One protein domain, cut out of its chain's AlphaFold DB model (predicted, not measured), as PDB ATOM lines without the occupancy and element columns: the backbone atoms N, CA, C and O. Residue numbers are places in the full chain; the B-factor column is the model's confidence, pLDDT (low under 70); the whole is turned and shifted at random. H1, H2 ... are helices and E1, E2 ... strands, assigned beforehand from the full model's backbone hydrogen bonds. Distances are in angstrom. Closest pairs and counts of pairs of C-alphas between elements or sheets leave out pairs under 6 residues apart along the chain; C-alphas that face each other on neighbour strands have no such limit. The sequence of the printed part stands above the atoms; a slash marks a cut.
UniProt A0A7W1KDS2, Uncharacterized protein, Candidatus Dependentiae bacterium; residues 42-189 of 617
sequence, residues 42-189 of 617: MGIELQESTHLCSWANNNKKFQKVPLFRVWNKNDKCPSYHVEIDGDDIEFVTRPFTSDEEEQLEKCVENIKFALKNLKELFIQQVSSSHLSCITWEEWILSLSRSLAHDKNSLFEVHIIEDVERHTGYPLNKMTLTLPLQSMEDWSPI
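AT A GLANCE: This is residues 42 to 189 of the 617 residues of an uncharacterized protein of Candidatus Dependentiae bacterium (UniProt A0A7W1KDS2). A strongly twisted sheet of five strands has two helices packed on one face, the long H1 and the shorter H2, which cross at a steep angle. H1 covers the sheet with its residues 101 to 115 and runs on to a small two-strand sheet, E5 and E7, while the short H3 lies away from both other helices. The printed part has 148 residues with three named helices and seven named strands, in the order E1 E2 E3 E4 H1 E5 H2 E6 H3 E7, a mixed class. The large sheet has the order E1 - E4 - E3 - E2 - E6 and is antiparallel throughout, as is the small one. The whole is compact, with a radius of gyration of the C-alphas of 15.1 A and spans of 45 by 32 by 25 A.

IN THESE COORDINATES: In the large sheet, E1 is residues 42 to 48, 19.5 A long, from C-alpha 42 at (419.401, 612.009, 404.288). E4 is residues 88 to 93, 16.0 A; E3, residues 78 to 85, 19.3 A; E2, residues 68 to 72; E6, residues 155 to 159. H1, residues 101 to 129, is 42.1 A long and ends with C-alpha 129 at (435.135, 574.272, 394.822). H2, residues 136 to 149, is 20.0 A long. H3 is residues 163 to 167, E5 residues 133 to 135, and E7 residues 175 to 177, ending with C-alpha 177 at (436.316, 587.811, 393.362).

HOW THE PARTS SIT: E1 and E6 are the edge strands of the large sheet. E2, E3 and E4 form a meander, each strand the antiparallel neighbour of the one before, with hairpins E2 and E3, and E3 and E4. With E1 they form a Greek key, in which E1 is the antiparallel neighbour of the fourth strand, E4. Within hydrogen-bond range are N 46 and O 91 at 2.8 A between E1 and E4, N 83 and O 90 at 3.0 A between E3 and E4, N 70 and O 80 at 2.9 A between E2 and E3, and N 158 and O 69 at 2.8 A between E2 and E6. H1 and H2 are on the same face of this sheet, making two layers, helices on one face of a sheet. The closest C-alphas of H1 and E3 are those of Cys 107 and Ser 79, 6.2 A apart. H2 lies over E6 at a height over the sheet of 8.3 A and runs along the strands, at 23 degrees to E6 on the local plane. H1 touches H2 with residues 114 to 121 alone, at a steep tilt of 60 degrees, opposite ways; their closest C-alphas are those of Leu 118 and Trp 139, 6.3 A apart. The closest C-alphas of H1 and E5 are those of Phe 122 and Ile 134, 6.9 A apart. E5 and E7 are antiparallel, with N 176 and O 134 at 2.7 A. H3 is not on the large sheet and is apart from H1 and H2. In H1, H2 and H3 every O i to N i+4 pair is within hydrogen-bond range.

THE WHOLE: The two C-alphas farthest apart are those of Ser 98 and Ser 129, 47.2 A. The printed part has no cut. The link from E1 to E2, residues 49 to 67, is long. The mean pLDDT of the printed part is 89.3, and residues 180 to 184 are under 70.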
ATOM      1  N   MET A  42     418.075 612.607 404.189       95.06
ATOM      2  CA  MET A  42     419.401 612.009 404.288       95.06
ATOM      3  C   MET A  42     419.461 610.728 403.466       95.06
ATOM      4  O   MET A  42     418.682 609.811 403.707       95.06
ATOM      5  N   GLY A  43     420.368 610.669 402.501       94.12
ATOM      6  CA  GLY A  43     420.763 609.455 401.798       94.12
ATOM      7  C   GLY A  43     422.138 608.991 402.269       94.12
ATOM      8  O   GLY A  43     422.951 609.787 402.739       94.12
ATOM      9  N   ILE A  44     422.384 607.697 402.136       92.94
ATOM     10  CA  ILE A  44     423.657 607.039 402.426       92.94
ATOM     11  C   ILE A  44     424.071 606.211 401.210       92.94
ATOM     12  O   ILE A  44     423.278 605.415 400.698       92.94
ATOM     13  N   GLU A  45     425.315 606.386 400.797       92.38
ATOM     14  CA  GLU A  45     426.038 605.535 399.860       92.38
ATOM     15  C   GLU A  45     427.080 604.760 400.675       92.38
ATOM     16  O   GLU A  45     427.837 605.359 401.439       92.38
ATOM     17  N   LEU A  46     427.078 603.431 400.595       91.25
ATOM     18  CA  LEU A  46     428.031 602.570 401.295       91.25
ATOM     19  C   LEU A  46     428.894 601.844 400.272       91.25
ATOM     20  O   LEU A  46     428.464 600.835 399.714       91.25
ATOM     21  N   GLN A  47     430.105 602.345 400.052       89.38
ATOM     22  CA  GLN A  47     431.083 601.705 399.181       89.38
ATOM     23  C   GLN A  47     431.845 600.623 399.953       89.38
ATOM     24  O   GLN A  47     432.384 600.876 401.032       89.38
ATOM     25  N   GLU A  48     431.854 599.406 399.421       88.50
ATOM     26  CA  GLU A  48     432.570 598.248 399.950       88.50
ATOM     27  C   GLU A  48     433.985 598.235 399.367       88.50
ATOM     28  O   GLU A  48     434.162 597.873 398.212       88.50
ATOM     29  N   SER A  49     434.985 598.651 400.144       84.00
ATOM     30  CA  SER A  49     436.331 598.964 399.646       84.00
ATOM     31  C   SER A  49     437.272 597.751 399.596       84.00
ATOM     32  O   SER A  49     438.401 597.821 400.097       84.00
ATOM     33  N   THR A  50     436.799 596.597 399.113       83.38
ATOM     34  CA  THR A  50     437.645 595.395 398.967       83.38
ATOM     35  C   THR A  50     437.878 594.972 397.523       83.38
ATOM     36  O   THR A  50     438.465 593.912 397.286       83.38
ATOM     37  N   HIS A  51     437.510 595.824 396.559       87.88
ATOM     38  CA  HIS A  51     437.834 595.671 395.142       87.88
ATOM     39  C   HIS A  51     437.313 594.353 394.535       87.88
ATOM     40  O   HIS A  51     437.961 593.719 393.688       87.88
ATOM     41  N   LEU A  52     436.124 593.907 394.971       89.81
ATOM     42  CA  LEU A  52     435.507 592.636 394.553       89.81
ATOM     43  C   LEU A  52     435.256 592.556 393.038       89.81
ATOM     44  O   LEU A  52     435.135 591.457 392.483       89.81
ATOM     45  N   CYS A  53     435.195 593.705 392.365       91.31
ATOM     46  CA  CYS A  53     434.925 593.855 390.942       91.31
ATOM     47  C   CYS A  53     436.133 594.416 390.175       91.31
ATOM     48  O   CYS A  53     435.957 595.240 389.286       91.31
ATOM     49  N   SER A  54     437.359 593.955 390.447       87.50
ATOM     50  CA  SER A  54     438.580 594.421 389.741       87.50
ATOM     51  C   SER A  54     438.491 594.459 388.202       87.50
ATOM     52  O   SER A  54     439.125 595.290 387.553       87.50
ATOM     53  N   TRP A  55     437.678 593.594 387.586       87.38
ATOM     54  CA  TRP A  55     437.424 593.591 386.137       87.38
ATOM     55  C   TRP A  55     436.589 594.787 385.643       87.38
ATOM     56  O   TRP A  55     436.574 595.057 384.441       87.38
ATOM     57  N   ALA A  56     435.887 595.484 386.538       87.81
ATOM     58  CA  ALA A  56     434.998 596.599 386.234       87.81
ATOM     59  C   ALA A  56     435.687 597.971 386.302       87.81
ATOM     60  O   ALA A  56     435.205 598.885 385.632       87.81
ATOM     61  N   ASN A  57     436.826 598.095 387.007       80.69
ATOM     62  CA  ASN A  57     437.530 599.366 387.268       80.69
ATOM     63  C   ASN A  57     437.688 600.244 386.010       80.69
ATOM     64  O   ASN A  57     437.477 601.448 386.018       80.69
ATOM     65  N   ASN A  58     437.973 599.600 384.877       74.31
ATOM     66  CA  ASN A  58     438.191 600.249 383.587       74.31
ATOM     67  C   ASN A  58     437.084 599.937 382.575       74.31
ATOM     68  O   ASN A  58     437.367 599.674 381.407       74.31
ATOM     69  N   ASN A  59     435.831 599.856 383.015       81.00
ATOM     70  CA  ASN A  59     434.717 599.618 382.111       81.00
ATOM     71  C   ASN A  59     433.479 600.426 382.508       81.00
ATOM     72  O   ASN A  59     432.598 599.949 383.224       81.00
ATOM     73  N   LYS A  60     433.387 601.638 381.938       80.25
ATOM     74  CA  LYS A  60     432.274 602.587 382.121       80.25
ATOM     75  C   LYS A  60     430.877 601.999 381.872       80.25
ATOM     76  O   LYS A  60     429.910 602.560 382.367       80.25
ATOM     77  N   LYS A  61     430.736 600.876 381.151       84.81
ATOM     78  CA  LYS A  61     429.421 600.251 380.900       84.81
ATOM     79  C   LYS A  61     428.765 599.674 382.152       84.81
ATOM     80  O   LYS A  61     427.560 599.459 382.136       84.81
ATOM     81  N   PHE A  62     429.548 599.386 383.189       85.25
ATOM     82  CA  PHE A  62     429.059 598.822 384.449       85.25
ATOM     83  C   PHE A  62     428.976 599.850 385.578       85.25
ATOM     84  O   PHE A  62     428.294 599.609 386.570       85.25
ATOM     85  N   GLN A  63     429.668 600.977 385.420       86.19
ATOM     86  CA  GLN A  63     429.816 601.992 386.455       86.19
ATOM     87  C   GLN A  63     428.488 602.697 386.711       86.19
ATOM     88  O   GLN A  63     427.849 603.167 385.766       86.19
ATOM     89  N   LYS A  64     428.081 602.771 387.981       87.31
ATOM     90  CA  LYS A  64     426.847 603.436 388.433       87.31
ATOM     91  C   LYS A  64     425.578 602.926 387.726       87.31
ATOM     92  O   LYS A  64     424.602 603.657 387.555       87.31
ATOM     93  N   VAL A  65     425.594 601.672 387.255       89.94
ATOM     94  CA  VAL A  65     424.414 600.989 386.709       89.94
ATOM     95  C   VAL A  65     423.812 600.127 387.817       89.94
ATOM     96  O   VAL A  65     424.452 599.158 388.234       89.94
ATOM     97  N   PRO A  66     422.577 600.408 388.269       93.31
ATOM     98  CA  PRO A  66     421.924 599.571 389.264       93.31
ATOM     99  C   PRO A  66     421.764 598.135 388.743       93.31
ATOM    100  O   PRO A  66     421.163 597.907 387.690       93.31
ATOM    101  N   LEU A  67     422.287 597.161 389.488       94.19
ATOM    102  CA  LEU A  67     422.261 595.737 389.134       94.19
ATOM    103  C   LEU A  67     421.010 595.045 389.685       94.19
ATOM    104  O   LEU A  67     420.362 594.244 389.008       94.19
ATOM    105  N   PHE A  68     420.633 595.389 390.913       96.00
ATOM    106  CA  PHE A  68     419.374 594.984 391.526       96.00
ATOM    107  C   PHE A  68     418.914 596.022 392.550       96.00
ATOM    108  O   PHE A  68     419.687 596.860 393.014       96.00
ATOM    109  N   ARG A  69     417.630 595.960 392.901       96.75
ATOM    110  CA  ARG A  69     416.999 596.824 393.902       96.75
ATOM    111  C   ARG A  69     416.437 595.993 395.036       96.75
ATOM    112  O   ARG A  69     415.955 594.884 394.809       96.75
ATOM    113  N   VAL A  70     416.430 596.551 396.236       96.62
ATOM    114  CA  VAL A  70     415.791 595.936 397.396       96.62
ATOM    115  C   VAL A  70     414.667 596.835 397.878       96.62
ATOM    116  O   VAL A  70     414.857 598.023 398.131       96.62
ATOM    117  N   TRP A  71     413.474 596.262 397.972       96.56
ATOM    118  CA  TRP A  71     412.251 596.956 398.343       96.56
ATOM    119  C   TRP A  71     411.819 596.523 399.725       96.56
ATOM    120  O   TRP A  71     411.805 595.331 400.023       96.56
ATOM    121  N   ASN A  72     411.400 597.476 400.546       93.25
ATOM    122  CA  ASN A  72     410.526 597.175 401.664       93.25
ATOM    123  C   ASN A  72     409.118 596.916 401.104       93.25
ATOM    124  O   ASN A  72     408.568 597.757 400.400       93.25
ATOM    125  N   LYS A  73     408.526 595.764 401.423       91.50
ATOM    126  CA  LYS A  73     407.219 595.291 400.931       91.50
ATOM    127  C   LYS A  73     406.072 596.264 401.216       91.50
ATOM    128  O   LYS A  73     405.033 596.193 400.565       91.50
ATOM    129  N   ASN A  74     406.240 597.139 402.207       91.69
ATOM    130  CA  ASN A  74     405.252 598.151 402.576       91.69
ATOM    131  C   ASN A  74     405.473 599.500 401.874       91.69
ATOM    132  O   ASN A  74     404.586 600.356 401.908       91.69
ATOM    133  N   ASP A  75     406.632 599.696 401.247       89.00
ATOM    134  CA  ASP A  75     407.022 600.957 400.631       89.00
ATOM    135  C   ASP A  75     406.703 600.949 399.128       89.00
ATOM    136  O   ASP A  75     406.628 599.914 398.469       89.00
ATOM    137  N   LYS A  76     406.516 602.145 398.559       87.75
ATOM    138  CA  LYS A  76     406.259 602.330 397.117       87.75
ATOM    139  C   LYS A  76     407.525 602.550 396.291       87.75
ATOM    140  O   LYS A  76     407.431 602.787 395.089       87.75
ATOM    141  N   CYS A  77     408.684 602.538 396.932       87.25
ATOM    142  CA  CYS A  77     409.971 602.800 396.309       87.25
ATOM    143  C   CYS A  77     411.029 601.852 396.890       87.25
ATOM    144  O   CYS A  77     410.851 601.361 398.012       87.25
ATOM    145  N   PRO A  78     412.110 601.573 396.141       92.50
ATOM    146  CA  PRO A  78     413.207 600.761 396.644       92.50
ATOM    147  C   PRO A  78     413.849 601.437 397.860       92.50
ATOM    148  O   PRO A  78     414.011 602.655 397.887       92.50
ATOM    149  N   SER A  79     414.225 600.648 398.863       94.69
ATOM    150  CA  SER A  79     414.967 601.137 400.030       94.69
ATOM    151  C   SER A  79     416.416 601.451 399.656       94.69
ATOM    152  O   SER A  79     416.951 602.477 400.069       94.69
ATOM    153  N   TYR A  80     417.021 600.593 398.831       96.50
ATOM    154  CA  TYR A  80     418.329 600.816 398.224       96.50
ATOM    155  C   TYR A  80     418.480 600.017 396.927       96.50
ATOM    156  O   TYR A  80     417.695 599.103 396.633       96.50
ATOM    157  N   HIS A  81     419.507 600.344 396.157       96.19
ATOM    158  CA  HIS A  81     420.003 599.523 395.059       96.19
ATOM    159  C   HIS A  81     421.493 599.251 395.218       96.19
ATOM    160  O   HIS A  81     422.161 599.858 396.052       96.19
ATOM    161  N   VAL A  82     421.984 598.291 394.440       96.62
ATOM    162  CA  VAL A  82     423.404 597.936 394.402       96.62
ATOM    163  C   VAL A  82     423.950 598.212 393.014       96.62
ATOM    164  O   VAL A  82     423.340 597.809 392.020       96.62
ATOM    165  N   GLU A  83     425.086 598.891 392.955       95.25
ATOM    166  CA  GLU A  83     425.815 599.220 391.733       95.25
ATOM    167  C   GLU A  83     427.317 598.969 391.905       95.25
ATOM    168  O   GLU A  83     427.771 598.528 392.962       95.25
ATOM    169  N   ILE A  84     428.071 599.173 390.827       92.75
ATOM    170  CA  ILE A  84     429.533 599.116 390.837       92.75
ATOM    171  C   ILE A  84     430.053 600.546 390.715       92.75
ATOM    172  O   ILE A  84     429.609 601.269 389.819       92.75
ATOM    173  N   ASP A  85     430.993 600.922 391.582       88.06
ATOM    174  CA  ASP A  85     431.749 602.173 391.494       88.06
ATOM    175  C   ASP A  85     433.252 601.880 391.556       88.06
ATOM    176  O   ASP A  85     433.752 601.311 392.525       88.06
ATOM    177  N   GLY A  86     433.974 602.195 390.482       87.00
ATOM    178  CA  GLY A  86     435.329 601.701 390.254       87.00
ATOM    179  C   GLY A  86     435.352 600.171 390.192       87.00
ATOM    180  O   GLY A  86     434.785 599.551 389.287       87.00
ATOM    181  N   ASP A  87     436.033 599.543 391.139       87.88
ATOM    182  CA  ASP A  87     436.045 598.094 391.356       87.88
ATOM    183  C   ASP A  87     435.340 597.655 392.644       87.88
ATOM    184  O   ASP A  87     435.368 596.467 392.988       87.88
ATOM    185  N   ASP A  88     434.660 598.578 393.308       90.44
ATOM    186  CA  ASP A  88     433.938 598.334 394.544       90.44
ATOM    187  C   ASP A  88     432.442 598.123 394.286       90.44
ATOM    188  O   ASP A  88     431.871 598.547 393.277       90.44
ATOM    189  N   ILE A  89     431.794 597.423 395.218       94.12
ATOM    190  CA  ILE A  89     430.334 597.333 395.261       94.12
ATOM    191  C   ILE A  89     429.826 598.515 396.074       94.12
ATOM    192  O   ILE A  89     430.297 598.744 397.185       94.12
ATOM    193  N   GLU A  90     428.820 599.218 395.573       94.69
ATOM    194  CA  GLU A  90     428.216 600.336 396.285       94.69
ATOM    195  C   GLU A  90     426.730 600.088 396.543       94.69
ATOM    196  O   GLU A  90     425.974 599.685 395.656       94.69
ATOM    197  N   PHE A  91     426.308 600.330 397.783       95.62
ATOM    198  CA  PHE A  91     424.904 600.330 398.173       95.62
ATOM    199  C   PHE A  91     424.409 601.769 398.238       95.62
ATOM    200  O   PHE A  91     424.832 602.524 399.111       95.62
ATOM    201  N   VAL A  92     423.475 602.130 397.366       94.94
ATOM    202  CA  VAL A  92     422.917 603.484 397.298       94.94
ATOM    203  C   VAL A  92     421.496 603.450 397.839       94.94
ATOM    204  O   VAL A  92     420.603 602.815 397.273       94.94
ATOM    205  N   THR A  93     421.282 604.098 398.979       95.25
ATOM    206  CA  THR A  93     419.954 604.198 399.594       95.25
ATOM    207  C   THR A  93     419.129 605.305 398.950       95.25
ATOM    208  O   THR A  93     419.661 606.293 398.443       95.25
ATOM    209  N   ARG A  94     417.800 605.186 399.026       92.50
ATOM    210  CA  ARG A  94     416.951 606.361 398.803       92.50
ATOM    211  C   ARG A  94     417.182 607.395 399.916       92.50
ATOM    212  O   ARG A  94     417.470 607.010 401.048       92.50
ATOM    213  N   PRO A  95     416.943 608.691 399.665       93.19
ATOM    214  CA  PRO A  95     416.899 609.671 400.740       93.19
ATOM    215  C   PRO A  95     415.726 609.408 401.709       93.19
ATOM    216  O   PRO A  95     414.589 609.169 401.284       93.19
ATOM    217  N   PHE A  96     415.995 609.491 403.011       94.75
ATOM    218  CA  PHE A  96     415.033 609.358 404.109       94.75
ATOM    219  C   PHE A  96     414.688 610.733 404.685       94.75
ATOM    220  O   PHE A  96     415.581 611.515 405.002       94.75
ATOM    221  N   THR A  97     413.400 611.033 404.823       94.38
ATOM    222  CA  THR A  97     412.879 612.258 405.460       94.38
ATOM    223  C   THR A  97     412.978 612.181 406.981       94.38
ATOM    224  O   THR A  97     413.037 611.084 407.511       94.38
ATOM    225  N   SER A  98     412.909 613.306 407.700       89.75
ATOM    226  CA  SER A  98     413.029 613.398 409.174       89.75
ATOM    227  C   SER A  98     412.156 612.442 410.010       89.75
ATOM    228  O   SER A  98     412.453 612.206 411.185       89.75
ATOM    229  N   ASP A  99     411.090 611.880 409.443       92.00
ATOM    230  CA  ASP A  99     410.178 610.948 410.120       92.00
ATOM    231  C   ASP A  99     410.455 609.470 409.812       92.00
ATOM    232  O   ASP A  99     409.770 608.594 410.333       92.00
ATOM    233  N   GLU A 100     411.481 609.182 409.011       94.12
ATOM    234  CA  GLU A 100     411.799 607.843 408.507       94.12
ATOM    235  C   GLU A 100     413.024 607.196 409.179       94.12
ATOM    236  O   GLU A 100     413.735 606.397 408.569       94.12
ATOM    237  N   GLU A 101     413.286 607.529 410.446       94.00
ATOM    238  CA  GLU A 101     414.425 606.995 411.214       94.00
ATOM    239  C   GLU A 101     414.411 605.459 411.282       94.00
ATOM    240  O   GLU A 101     415.424 604.803 411.051       94.00
ATOM    241  N   GLU A 102     413.243 604.866 411.546       93.56
ATOM    242  CA  GLU A 102     413.088 603.411 411.643       93.56
ATOM    243  C   GLU A 102     413.339 602.726 410.288       93.56
ATOM    244  O   GLU A 102     413.909 601.635 410.220       93.56
ATOM    245  N   GLN A 103     412.921 603.359 409.188       94.69
ATOM    246  CA  GLN A 103     413.142 602.869 407.830       94.69
ATOM    247  C   GLN A 103     414.625 602.930 407.467       94.69
ATOM    248  O   GLN A 103     415.124 601.977 406.869       94.69
ATOM    249  N   LEU A 104     415.326 603.997 407.862       94.50
ATOM    250  CA  LEU A 104     416.775 604.101 407.719       94.50
ATOM    251  C   LEU A 104     417.478 602.961 408.468       94.50
ATOM    252  O   LEU A 104     418.258 602.229 407.861       94.50
ATOM    253  N   GLU A 105     417.179 602.774 409.758       93.06
ATOM    254  CA  GLU A 105     417.793 601.718 410.577       93.06
ATOM    255  C   GLU A 105     417.570 600.331 409.956       93.06
ATOM    256  O   GLU A 105     418.515 599.562 409.773       93.06
ATOM    257  N   LYS A 106     416.332 600.032 409.539       93.50
ATOM    258  CA  LYS A 106     415.994 598.776 408.849       93.50
ATOM    259  C   LYS A 106     416.725 598.619 407.519       93.50
ATOM    260  O   LYS A 106     417.113 597.503 407.176       93.50
ATOM    261  N   CYS A 107     416.892 599.703 406.764       95.25
ATOM    262  CA  CYS A 107     417.602 599.696 405.492       95.25
ATOM    263  C   CYS A 107     419.086 599.362 405.689       95.25
ATOM    264  O   CYS A 107     419.596 598.456 405.031       95.25
ATOM    265  N   VAL A 108     419.762 600.028 406.629       93.25
ATOM    266  CA  VAL A 108     421.186 599.784 406.915       93.25
ATOM    267  C   VAL A 108     421.404 598.375 407.484       93.25
ATOM    268  O   VAL A 108     422.322 597.673 407.055       93.25
ATOM    269  N   GLU A 109     420.518 597.889 408.359       92.88
ATOM    270  CA  GLU A 109     420.559 596.495 408.826       92.88
ATOM    271  C   GLU A 109     420.347 595.486 407.689       92.88
ATOM    272  O   GLU A 109     420.982 594.428 407.664       92.88
ATOM    273  N   ASN A 110     419.504 595.807 406.704       95.19
ATOM    274  CA  ASN A 110     419.335 594.954 405.535       95.19
ATOM    275  C   ASN A 110     420.574 594.946 404.624       95.19
ATOM    276  O   ASN A 110     420.923 593.886 404.107       95.19
ATOM    277  N   ILE A 111     421.275 596.074 404.475       94.88
ATOM    278  CA  ILE A 111     422.556 596.129 403.751       94.88
ATOM    279  C   ILE A 111     423.606 595.254 404.451       94.88
ATOM    280  O   ILE A 111     424.261 594.431 403.807       94.88
ATOM    281  N   LYS A 112     423.710 595.337 405.787       92.25
ATOM    282  CA  LYS A 112     424.567 594.434 406.576       92.25
ATOM    283  C   LYS A 112     424.193 592.973 406.326       92.25
ATOM    284  O   LYS A 112     425.055 592.146 406.042       92.25
ATOM    285  N   PHE A 113     422.902 592.648 406.358       93.69
ATOM    286  CA  PHE A 113     422.427 591.302 406.046       93.69
ATOM    287  C   PHE A 113     422.822 590.843 404.632       93.69
ATOM    288  O   PHE A 113     423.272 589.706 404.472       93.69
ATOM    289  N   ALA A 114     422.709 591.709 403.621       95.06
ATOM    290  CA  ALA A 114     423.086 591.397 402.245       95.06
ATOM    291  C   ALA A 114     424.576 591.043 402.108       95.06
ATOM    292  O   ALA A 114     424.918 590.068 401.435       95.06
ATOM    293  N   LEU A 115     425.456 591.764 402.805       92.81
ATOM    294  CA  LEU A 115     426.888 591.456 402.842       92.81
ATOM    295  C   LEU A 115     427.228 590.238 403.692       92.81
ATOM    296  O   LEU A 115     428.122 589.471 403.339       92.81
ATOM    297  N   LYS A 116     426.506 590.001 404.791       92.25
ATOM    298  CA  LYS A 116     426.638 588.747 405.538       92.25
ATOM    299  C   LYS A 116     426.308 587.553 404.644       92.25
ATOM    300  O   LYS A 116     427.053 586.576 404.633       92.25
ATOM    301  N   ASN A 117     425.231 587.656 403.865       95.00
ATOM    302  CA  ASN A 117     424.858 586.646 402.881       95.00
ATOM    303  C   ASN A 117     425.958 586.460 401.820       95.00
ATOM    304  O   ASN A 117     426.318 585.324 401.517       95.00
ATOM    305  N   LEU A 118     426.545 587.554 401.327       93.81
ATOM    306  CA  LEU A 118     427.684 587.518 400.405       93.81
ATOM    307  C   LEU A 118     428.891 586.775 401.005       93.81
ATOM    308  O   LEU A 118     429.463 585.888 400.372       93.81
ATOM    309  N   LYS A 119     429.241 587.086 402.260       91.50
ATOM    310  CA  LYS A 119     430.321 586.423 403.005       91.50
ATOM    311  C   LYS A 119     430.086 584.921 403.127       91.50
ATOM    312  O   LYS A 119     430.990 584.124 402.883       91.50
ATOM    313  N   GLU A 120     428.875 584.528 403.512       92.44
ATOM    314  CA  GLU A 120     428.500 583.123 403.668       92.44
ATOM    315  C   GLU A 120     428.592 582.362 402.339       92.44
ATOM    316  O   GLU A 120     429.065 581.224 402.328       92.44
ATOM    317  N   LEU A 121     428.218 582.991 401.219       93.19
ATOM    318  CA  LEU A 121     428.390 582.407 399.886       93.19
ATOM    319  C   LEU A 121     429.854 582.179 399.536       93.19
ATOM    320  O   LEU A 121     430.193 581.089 399.080       93.19
ATOM    321  N   PHE A 122     430.726 583.158 399.781       91.25
ATOM    322  CA  PHE A 122     432.158 582.968 399.569       91.25
ATOM    323  C   PHE A 122     432.698 581.803 400.404       91.25
ATOM    324  O   PHE A 122     433.363 580.924 399.862       91.25
ATOM    325  N   ILE A 123     432.349 581.721 401.694       89.56
ATOM    326  CA  ILE A 123     432.769 580.614 402.572       89.56
ATOM    327  C   ILE A 123     432.300 579.258 402.018       89.56
ATOM    328  O   ILE A 123     433.077 578.299 401.972       89.56
ATOM    329  N   GLN A 124     431.042 579.164 401.576       90.31
ATOM    330  CA  GLN A 124     430.482 577.941 400.994       90.31
ATOM    331  C   GLN A 124     431.180 577.552 399.687       90.31
ATOM    332  O   GLN A 124     431.519 576.382 399.496       90.31
ATOM    333  N   GLN A 125     431.414 578.519 398.801       89.31
ATOM    334  CA  GLN A 125     432.024 578.298 397.492       89.31
ATOM    335  C   GLN A 125     433.480 577.849 397.610       89.31
ATOM    336  O   GLN A 125     433.910 576.909 396.939       89.31
ATOM    337  N   VAL A 126     434.224 578.467 398.522       85.00
ATOM    338  CA  VAL A 126     435.617 578.119 398.815       85.00
ATOM    339  C   VAL A 126     435.704 576.713 399.396       85.00
ATOM    340  O   VAL A 126     436.554 575.925 398.981       85.00
ATOM    341  N   SER A 127     434.788 576.375 400.308       85.56
ATOM    342  CA  SER A 127     434.718 575.044 400.920       85.56
ATOM    343  C   SER A 127     434.367 573.944 399.915       85.56
ATOM    344  O   SER A 127     434.786 572.802 400.091       85.56
ATOM    345  N   SER A 128     433.586 574.261 398.876       86.81
ATOM    346  CA  SER A 128     433.073 573.273 397.919       86.81
ATOM    347  C   SER A 128     433.922 573.120 396.654       86.81
ATOM    348  O   SER A 128     434.040 572.009 396.136       86.81
ATOM    349  N   SER A 129     434.507 574.210 396.151       79.75
ATOM    350  CA  SER A 129     435.135 574.272 394.822       79.75
ATOM    351  C   SER A 129     436.575 574.788 394.822       79.75
ATOM    352  O   SER A 129     437.227 574.754 393.779       79.75
ATOM    353  N   HIS A 130     437.076 575.273 395.965       78.94
ATOM    354  CA  HIS A 130     438.344 576.006 396.084       78.94
ATOM    355  C   HIS A 130     438.440 577.270 395.207       78.94
ATOM    356  O   HIS A 130     439.526 577.831 395.058       78.94
ATOM    357  N   LEU A 131     437.325 577.737 394.634       80.69
ATOM    358  CA  LEU A 131     437.267 578.987 393.885       80.69
ATOM    359  C   LEU A 131     436.919 580.144 394.824       80.69
ATOM    360  O   LEU A 131     436.022 580.038 395.657       80.69
ATOM    361  N   SER A 132     437.615 581.265 394.651       84.19
ATOM    362  CA  SER A 132     437.402 582.518 395.383       84.19
ATOM    363  C   SER A 132     436.430 583.465 394.675       84.19
ATOM    364  O   SER A 132     436.484 584.677 394.890       84.19
ATOM    365  N   CYS A 133     435.589 582.931 393.786       91.62
ATOM    366  CA  CYS A 133     434.690 583.717 392.959       91.62
ATOM    367  C   CYS A 133     433.250 583.212 393.032       91.62
ATOM    368  O   CYS A 133     432.995 582.011 393.089       91.62
ATOM    369  N   ILE A 134     432.322 584.159 392.992       94.31
ATOM    370  CA  ILE A 134     430.876 583.946 392.898       94.31
ATOM    371  C   ILE A 134     430.337 584.868 391.811       94.31
ATOM    372  O   ILE A 134     430.930 585.902 391.520       94.31
ATOM    373  N   THR A 135     429.225 584.521 391.190       95.50
ATOM    374  CA  THR A 135     428.573 585.398 390.212       95.50
ATOM    375  C   THR A 135     427.582 586.341 390.891       95.50
ATOM    376  O   THR A 135     427.051 586.049 391.965       95.50
ATOM    377  N   TRP A 136     427.285 587.470 390.245       95.31
ATOM    378  CA  TRP A 136     426.236 588.379 390.718       95.31
ATOM    379  C   TRP A 136     424.868 587.691 390.785       95.31
ATOM    380  O   TRP A 136     424.126 587.888 391.744       95.31
ATOM    381  N   GLU A 137     424.543 586.843 389.803       95.31
ATOM    382  CA  GLU A 137     423.295 586.068 389.804       95.31
ATOM    383  C   GLU A 137     423.200 585.136 391.024       95.31
ATOM    384  O   GLU A 137     422.167 585.107 391.697       95.31
ATOM    385  N   GLU A 138     424.273 584.408 391.353       96.31
ATOM    386  CA  GLU A 138     424.310 583.527 392.527       96.31
ATOM    387  C   GLU A 138     424.066 584.298 393.826       96.31
ATOM    388  O   GLU A 138     423.272 583.852 394.664       96.31
ATOM    389  N   TRP A 139     424.691 585.471 393.978       96.94
ATOM    390  CA  TRP A 139     424.470 586.319 395.146       96.94
ATOM    391  C   TRP A 139     423.026 586.809 395.240       96.94
ATOM    392  O   TRP A 139     422.369 586.598 396.260       96.94
ATOM    393  N   ILE A 140     422.495 587.382 394.162       96.62
ATOM    394  CA  ILE A 140     421.130 587.915 394.108       96.62
ATOM    395  C   ILE A 140     420.096 586.831 394.446       96.62
ATOM    396  O   ILE A 140     419.179 587.060 395.241       96.62
ATOM    397  N   LEU A 141     420.248 585.627 393.883       96.12
ATOM    398  CA  LEU A 141     419.347 584.504 394.152       96.12
ATOM    399  C   LEU A 141     419.446 584.019 395.601       96.12
ATOM    400  O   LEU A 141     418.424 583.695 396.212       96.12
ATOM    401  N   SER A 142     420.654 583.962 396.165       97.25
ATOM    402  CA  SER A 142     420.868 583.602 397.570       97.25
ATOM    403  C   SER A 142     420.239 584.617 398.523       97.25
ATOM    404  O   SER A 142     419.523 584.234 399.455       97.25
ATOM    405  N   LEU A 143     420.435 585.910 398.257       97.19
ATOM    406  CA  LEU A 143     419.862 586.996 399.040       97.19
ATOM    407  C   LEU A 143     418.330 586.962 398.987       97.19
ATOM    408  O   LEU A 143     417.675 586.981 400.029       97.19
ATOM    409  N   SER A 144     417.755 586.823 397.789       96.81
ATOM    410  CA  SER A 144     416.305 586.715 397.588       96.81
ATOM    411  C   SER A 144     415.701 585.533 398.359       96.81
ATOM    412  O   SER A 144     414.726 585.706 399.092       96.81
ATOM    413  N   ARG A 145     416.315 584.341 398.285       96.62
ATOM    414  CA  ARG A 145     415.879 583.166 399.064       96.62
ATOM    415  C   ARG A 145     415.972 583.408 400.566       96.62
ATOM    416  O   ARG A 145     415.051 583.043 401.293       96.62
ATOM    417  N   SER A 146     417.059 584.020 401.029       95.81
ATOM    418  CA  SER A 146     417.276 584.283 402.454       95.81
ATOM    419  C   SER A 146     416.225 585.249 403.009       95.81
ATOM    420  O   SER A 146     415.641 584.983 404.058       95.81
ATOM    421  N   LEU A 147     415.893 586.307 402.258       94.75
ATOM    422  CA  LEU A 147     414.825 587.247 402.613       94.75
ATOM    423  C   LEU A 147     413.421 586.636 402.495       94.75
ATOM    424  O   LEU A 147     412.529 587.029 403.240       94.75
ATOM    425  N   ALA A 148     413.198 585.674 401.596       93.50
ATOM    426  CA  ALA A 148     411.915 584.978 401.473       93.50
ATOM    427  C   ALA A 148     411.679 583.942 402.590       93.50
ATOM    428  O   ALA A 148     410.535 583.704 402.984       93.50
ATOM    429  N   HIS A 149     412.745 583.309 403.092       93.81
ATOM    430  CA  HIS A 149     412.661 582.325 404.173       93.81
ATOM    431  C   HIS A 149     412.431 582.954 405.547       93.81
ATOM    432  O   HIS A 149     411.770 582.342 406.393       93.81
ATOM    433  N   ASP A 150     412.933 584.166 405.770       91.62
ATOM    434  CA  ASP A 150     412.603 584.925 406.965       91.62
ATOM    435  C   ASP A 150     411.177 585.490 406.859       91.62
ATOM    436  O   ASP A 150     410.916 586.484 406.183       91.62
ATOM    437  N   LYS A 151     410.230 584.859 407.563       87.25
ATOM    438  CA  LYS A 151     408.823 585.295 407.602       87.25
ATOM    439  C   LYS A 151     408.647 586.716 408.143       87.25
ATOM    440  O   LYS A 151     407.616 587.325 407.867       87.25
ATOM    441  N   ASN A 152     409.614 587.217 408.908       88.88
ATOM    442  CA  ASN A 152     409.600 588.572 409.448       88.88
ATOM    443  C   ASN A 152     410.311 589.572 408.529       88.88
ATOM    444  O   ASN A 152     410.264 590.773 408.796       88.88
ATOM    445  N   SER A 153     410.947 589.107 407.449       87.75
ATOM    446  CA  SER A 153     411.613 589.990 406.503       87.75
ATOM    447  C   SER A 153     410.598 590.894 405.817       87.75
ATOM    448  O   SER A 153     409.687 590.456 405.098       87.75
ATOM    449  N   LEU A 154     410.816 592.190 406.003       91.31
ATOM    450  CA  LEU A 154     410.088 593.247 405.319       91.31
ATOM    451  C   LEU A 154     410.613 593.487 403.906       91.31
ATOM    452  O   LEU A 154     410.034 594.303 403.208       91.31
ATOM    453  N   PHE A 155     411.666 592.792 403.471       94.50
ATOM    454  CA  PHE A 155     412.373 593.116 402.238       94.50
ATOM    455  C   PHE A 155     412.206 592.062 401.144       94.50
ATOM    456  O   PHE A 155     412.022 590.873 401.418       94.50
ATOM    457  N   GLU A 156     412.296 592.510 399.895       95.00
ATOM    458  CA  GLU A 156     412.324 591.676 398.695       95.00
ATOM    459  C   GLU A 156     413.298 592.227 397.644       95.00
ATOM    460  O   GLU A 156     413.504 593.436 397.536       95.00
ATOM    461  N   VAL A 157     413.909 591.325 396.873       95.31
ATOM    462  CA  VAL A 157     414.904 591.662 395.844       95.31
ATOM    463  C   VAL A 157     414.242 591.687 394.474       95.31
ATOM    464  O   VAL A 157     413.555 590.736 394.101       95.31
ATOM    465  N   HIS A 158     414.508 592.741 393.709       94.00
ATOM    466  CA  HIS A 158     414.048 592.936 392.338       94.00
ATOM    467  C   HIS A 158     415.251 593.061 391.406       94.00
ATOM    468  O   HIS A 158     416.040 594.001 391.522       94.00
ATOM    469  N   ILE A 159     415.389 592.115 390.479       88.75
ATOM    470  CA  ILE A 159     416.437 592.140 389.452       88.75
ATOM    471  C   ILE A 159     416.051 593.161 388.385       88.75
ATOM    472  O   ILE A 159     414.889 593.235 387.986       88.75
ATOM    473  N   ILE A 160     417.016 593.942 387.908       86.44
ATOM    474  CA  ILE A 160     416.775 594.873 386.807       86.44
ATOM    475  C   ILE A 160     416.919 594.105 385.490       86.44
ATOM    476  O   ILE A 160     418.011 593.699 385.104       86.44
ATOM    477  N   GLU A 161     415.799 593.898 384.797       77.88
ATOM    478  CA  GLU A 161     415.732 593.086 383.568       77.88
ATOM    479  C   GLU A 161     416.637 593.617 382.442       77.88
ATOM    480  O   GLU A 161     417.127 592.853 381.614       77.88
ATOM    481  N   ASP A 162     416.915 594.921 382.434       80.94
ATOM    482  CA  ASP A 162     417.697 595.580 381.389       80.94
ATOM    483  C   ASP A 162     419.213 595.649 381.674       80.94
ATOM    484  O   ASP A 162     419.933 596.279 380.895       80.94
ATOM    485  N   VAL A 163     419.740 595.020 382.736       85.12
ATOM    486  CA  VAL A 163     421.193 595.068 383.030       85.12
ATOM    487  C   VAL A 163     422.014 594.524 381.861       85.12
ATOM    488  O   VAL A 163     422.980 595.160 381.439       85.12
ATOM    489  N   GLU A 164     421.617 593.391 381.277       86.62
ATOM    490  CA  GLU A 164     422.329 592.806 380.133       86.62
ATOM    491  C   GLU A 164     422.243 593.700 378.889       86.62
ATOM    492  O   GLU A 164     423.219 593.829 378.154       86.62
ATOM    493  N   ARG A 165     421.107 594.377 378.678       85.25
ATOM    494  CA  ARG A 165     420.937 595.315 377.561       85.25
ATOM    495  C   ARG A 165     421.852 596.534 377.701       85.25
ATOM    496  O   ARG A 165     422.419 596.959 376.699       85.25
ATOM    497  N   HIS A 166     421.987 597.087 378.906       81.94
ATOM    498  CA  HIS A 166     422.824 598.268 379.152       81.94
ATOM    499  C   HIS A 166     424.314 597.927 379.143       81.94
ATOM    500  O   HIS A 166     425.110 598.603 378.495       81.94
ATOM    501  N   THR A 167     424.690 596.855 379.838       82.12
ATOM    502  CA  THR A 167     426.099 596.501 380.031       82.12
ATOM    503  C   THR A 167     426.666 595.701 378.855       82.12
ATOM    504  O   THR A 167     427.857 595.788 378.558       82.12
ATOM    505  N   GLY A 168     425.824 594.937 378.152       85.12
ATOM    506  CA  GLY A 168     426.228 593.944 377.153       85.12
ATOM    507  C   GLY A 168     426.689 592.613 377.755       85.12
ATOM    508  O   GLY A 168     427.218 591.772 377.025       85.12
ATOM    509  N   TYR A 169     426.525 592.420 379.068       84.94
ATOM    510  CA  TYR A 169     426.972 591.229 379.783       84.94
ATOM    511  C   TYR A 169     425.856 590.689 380.687       84.94
ATOM    512  O   TYR A 169     425.232 591.449 381.425       84.94
ATOM    513  N   PRO A 170     425.599 589.375 380.681       87.44
ATOM    514  CA  PRO A 170     424.646 588.780 381.606       87.44
ATOM    515  C   PRO A 170     425.241 588.696 383.021       87.44
ATOM    516  O   PRO A 170     426.434 588.424 383.189       87.44
ATOM    517  N   LEU A 171     424.396 588.862 384.045       88.44
ATOM    518  CA  LEU A 171     424.787 588.815 385.465       88.44
ATOM    519  C   LEU A 171     425.500 587.508 385.856       88.44
ATOM    520  O   LEU A 171     426.372 587.508 386.719       88.44
ATOM    521  N   ASN A 172     425.183 586.402 385.183       89.31
ATOM    522  CA  ASN A 172     425.791 585.090 385.413       89.31
ATOM    523  C   ASN A 172     427.229 584.950 384.884       89.31
ATOM    524  O   ASN A 172     427.881 583.933 385.109       89.31
ATOM    525  N   LYS A 173     427.728 585.958 384.162       90.69
ATOM    526  CA  LYS A 173     429.126 586.056 383.721       90.69
ATOM    527  C   LYS A 173     429.904 587.136 384.463       90.69
ATOM    528  O   LYS A 173     431.121 587.193 384.317       90.69
ATOM    529  N   MET A 174     429.224 587.988 385.227       91.31
ATOM    530  CA  MET A 174     429.866 588.993 386.065       91.31
ATOM    531  C   MET A 174     430.230 588.347 387.403       91.31
ATOM    532  O   MET A 174     429.359 587.801 388.082       91.31
ATOM    533  N   THR A 175     431.503 588.397 387.788       92.88
ATOM    534  CA  THR A 175     432.015 587.681 388.970       92.88
ATOM    535  C   THR A 175     432.458 588.629 390.073       92.88
ATOM    536  O   THR A 175     433.181 589.575 389.808       92.88
ATOM    537  N   LEU A 176     432.128 588.333 391.317       91.75
ATOM    538  CA  LEU A 176     432.742 588.918 392.500       91.75
ATOM    539  C   LEU A 176     433.906 588.020 392.914       91.75
ATOM    540  O   LEU A 176     433.709 586.815 393.092       91.75
ATOM    541  N   THR A 177     435.106 588.579 393.045       90.06
ATOM    542  CA  THR A 177     436.316 587.811 393.362       90.06
ATOM    543  C   THR A 177     436.963 588.354 394.623       90.06
ATOM    544  O   THR A 177     437.340 589.519 394.666       90.06
ATOM    545  N   LEU A 178     437.152 587.496 395.627       84.19
ATOM    546  CA  LEU A 178     437.939 587.867 396.799       84.19
ATOM    547  C   LEU A 178     439.429 587.956 396.433       84.19
ATOM    548  O   LEU A 178     439.956 587.015 395.817       84.19
ATOM    549  N   PRO A 179     440.139 589.026 396.834       75.69
ATOM    550  CA  PRO A 179     441.592 589.059 396.741       75.69
ATOM    551  C   PRO A 179     442.185 587.920 397.587       75.69
ATOM    552  O   PRO A 179     441.696 587.618 398.669       75.69
ATOM    553  N   LEU A 180     443.241 587.269 397.087       61.69
ATOM    554  CA  LEU A 180     443.817 586.001 397.588       61.69
ATOM    555  C   LEU A 180     444.333 585.997 399.053       61.69
ATOM    556  O   LEU A 180     444.926 585.006 399.481       61.69
ATOM    557  N   GLN A 181     444.151 587.073 399.823       57.62
ATOM    558  CA  GLN A 181     444.504 587.132 401.249       57.62
ATOM    559  C   GLN A 181     443.435 586.428 402.114       57.62
ATOM    560  O   GLN A 181     442.321 586.195 401.653       57.62
ATOM    561  N   SER A 182     443.806 585.985 403.322       61.62
ATOM    562  CA  SER A 182     443.092 584.972 404.126       61.62
ATOM    563  C   SER A 182     441.568 585.162 404.180       61.62
ATOM    564  O   SER A 182     441.038 586.024 404.871       61.62
ATOM    565  N   MET A 183     440.846 584.285 403.478       62.47
ATOM    566  CA  MET A 183     439.383 584.335 403.340       62.47
ATOM    567  C   MET A 183     438.620 584.211 404.661       62.47
ATOM    568  O   MET A 183     437.492 584.688 404.761       62.47
ATOM    569  N   GLU A 184     439.216 583.572 405.671       67.62
ATOM    570  CA  GLU A 184     438.627 583.475 407.012       67.62
ATOM    571  C   GLU A 184     438.536 584.851 407.697       67.62
ATOM    572  O   GLU A 184     437.624 585.081 408.495       67.62
ATOM    573  N   ASP A 185     439.400 585.790 407.299       72.12
ATOM    574  CA  ASP A 185     439.508 587.125 407.884       72.12
ATOM    575  C   ASP A 185     438.814 588.211 407.052       72.12
ATOM    576  O   ASP A 185     438.726 589.350 407.509       72.12
ATOM    577  N   TRP A 186     438.288 587.897 405.856       81.88
ATOM    578  CA  TRP A 186     437.612 588.920 405.052       81.88
ATOM    579  C   TRP A 186     436.395 589.471 405.800       81.88
ATOM    580  O   TRP A 186     435.491 588.737 406.223       81.88
ATOM    581  N   SER A 187     436.359 590.787 405.945       78.06
ATOM    582  CA  SER A 187     435.238 591.543 406.478       78.06
ATOM    583  C   SER A 187     434.989 592.727 405.560       78.06
ATOM    584  O   SER A 187     435.958 593.418 405.242       78.06
ATOM    585  N   PRO A 188     433.733 592.991 405.176       77.38
ATOM    586  CA  PRO A 188     433.439 594.152 404.361       77.38
ATOM    587  C   PRO A 188     433.860 595.420 405.099       77.38
ATOM    588  O   PRO A 188     433.588 595.583 406.295       77.38
ATOM    589  N   ILE A 189     434.531 596.306 404.375       81.50
ATOM    590  CA  ILE A 189     434.941 597.613 404.876       81.50
ATOM    591  C   ILE A 189     434.107 598.654 404.150       81.50
ATOM    592  O   ILE A 189     434.123 598.715 402.926       81.50
TER     593      ILE A 189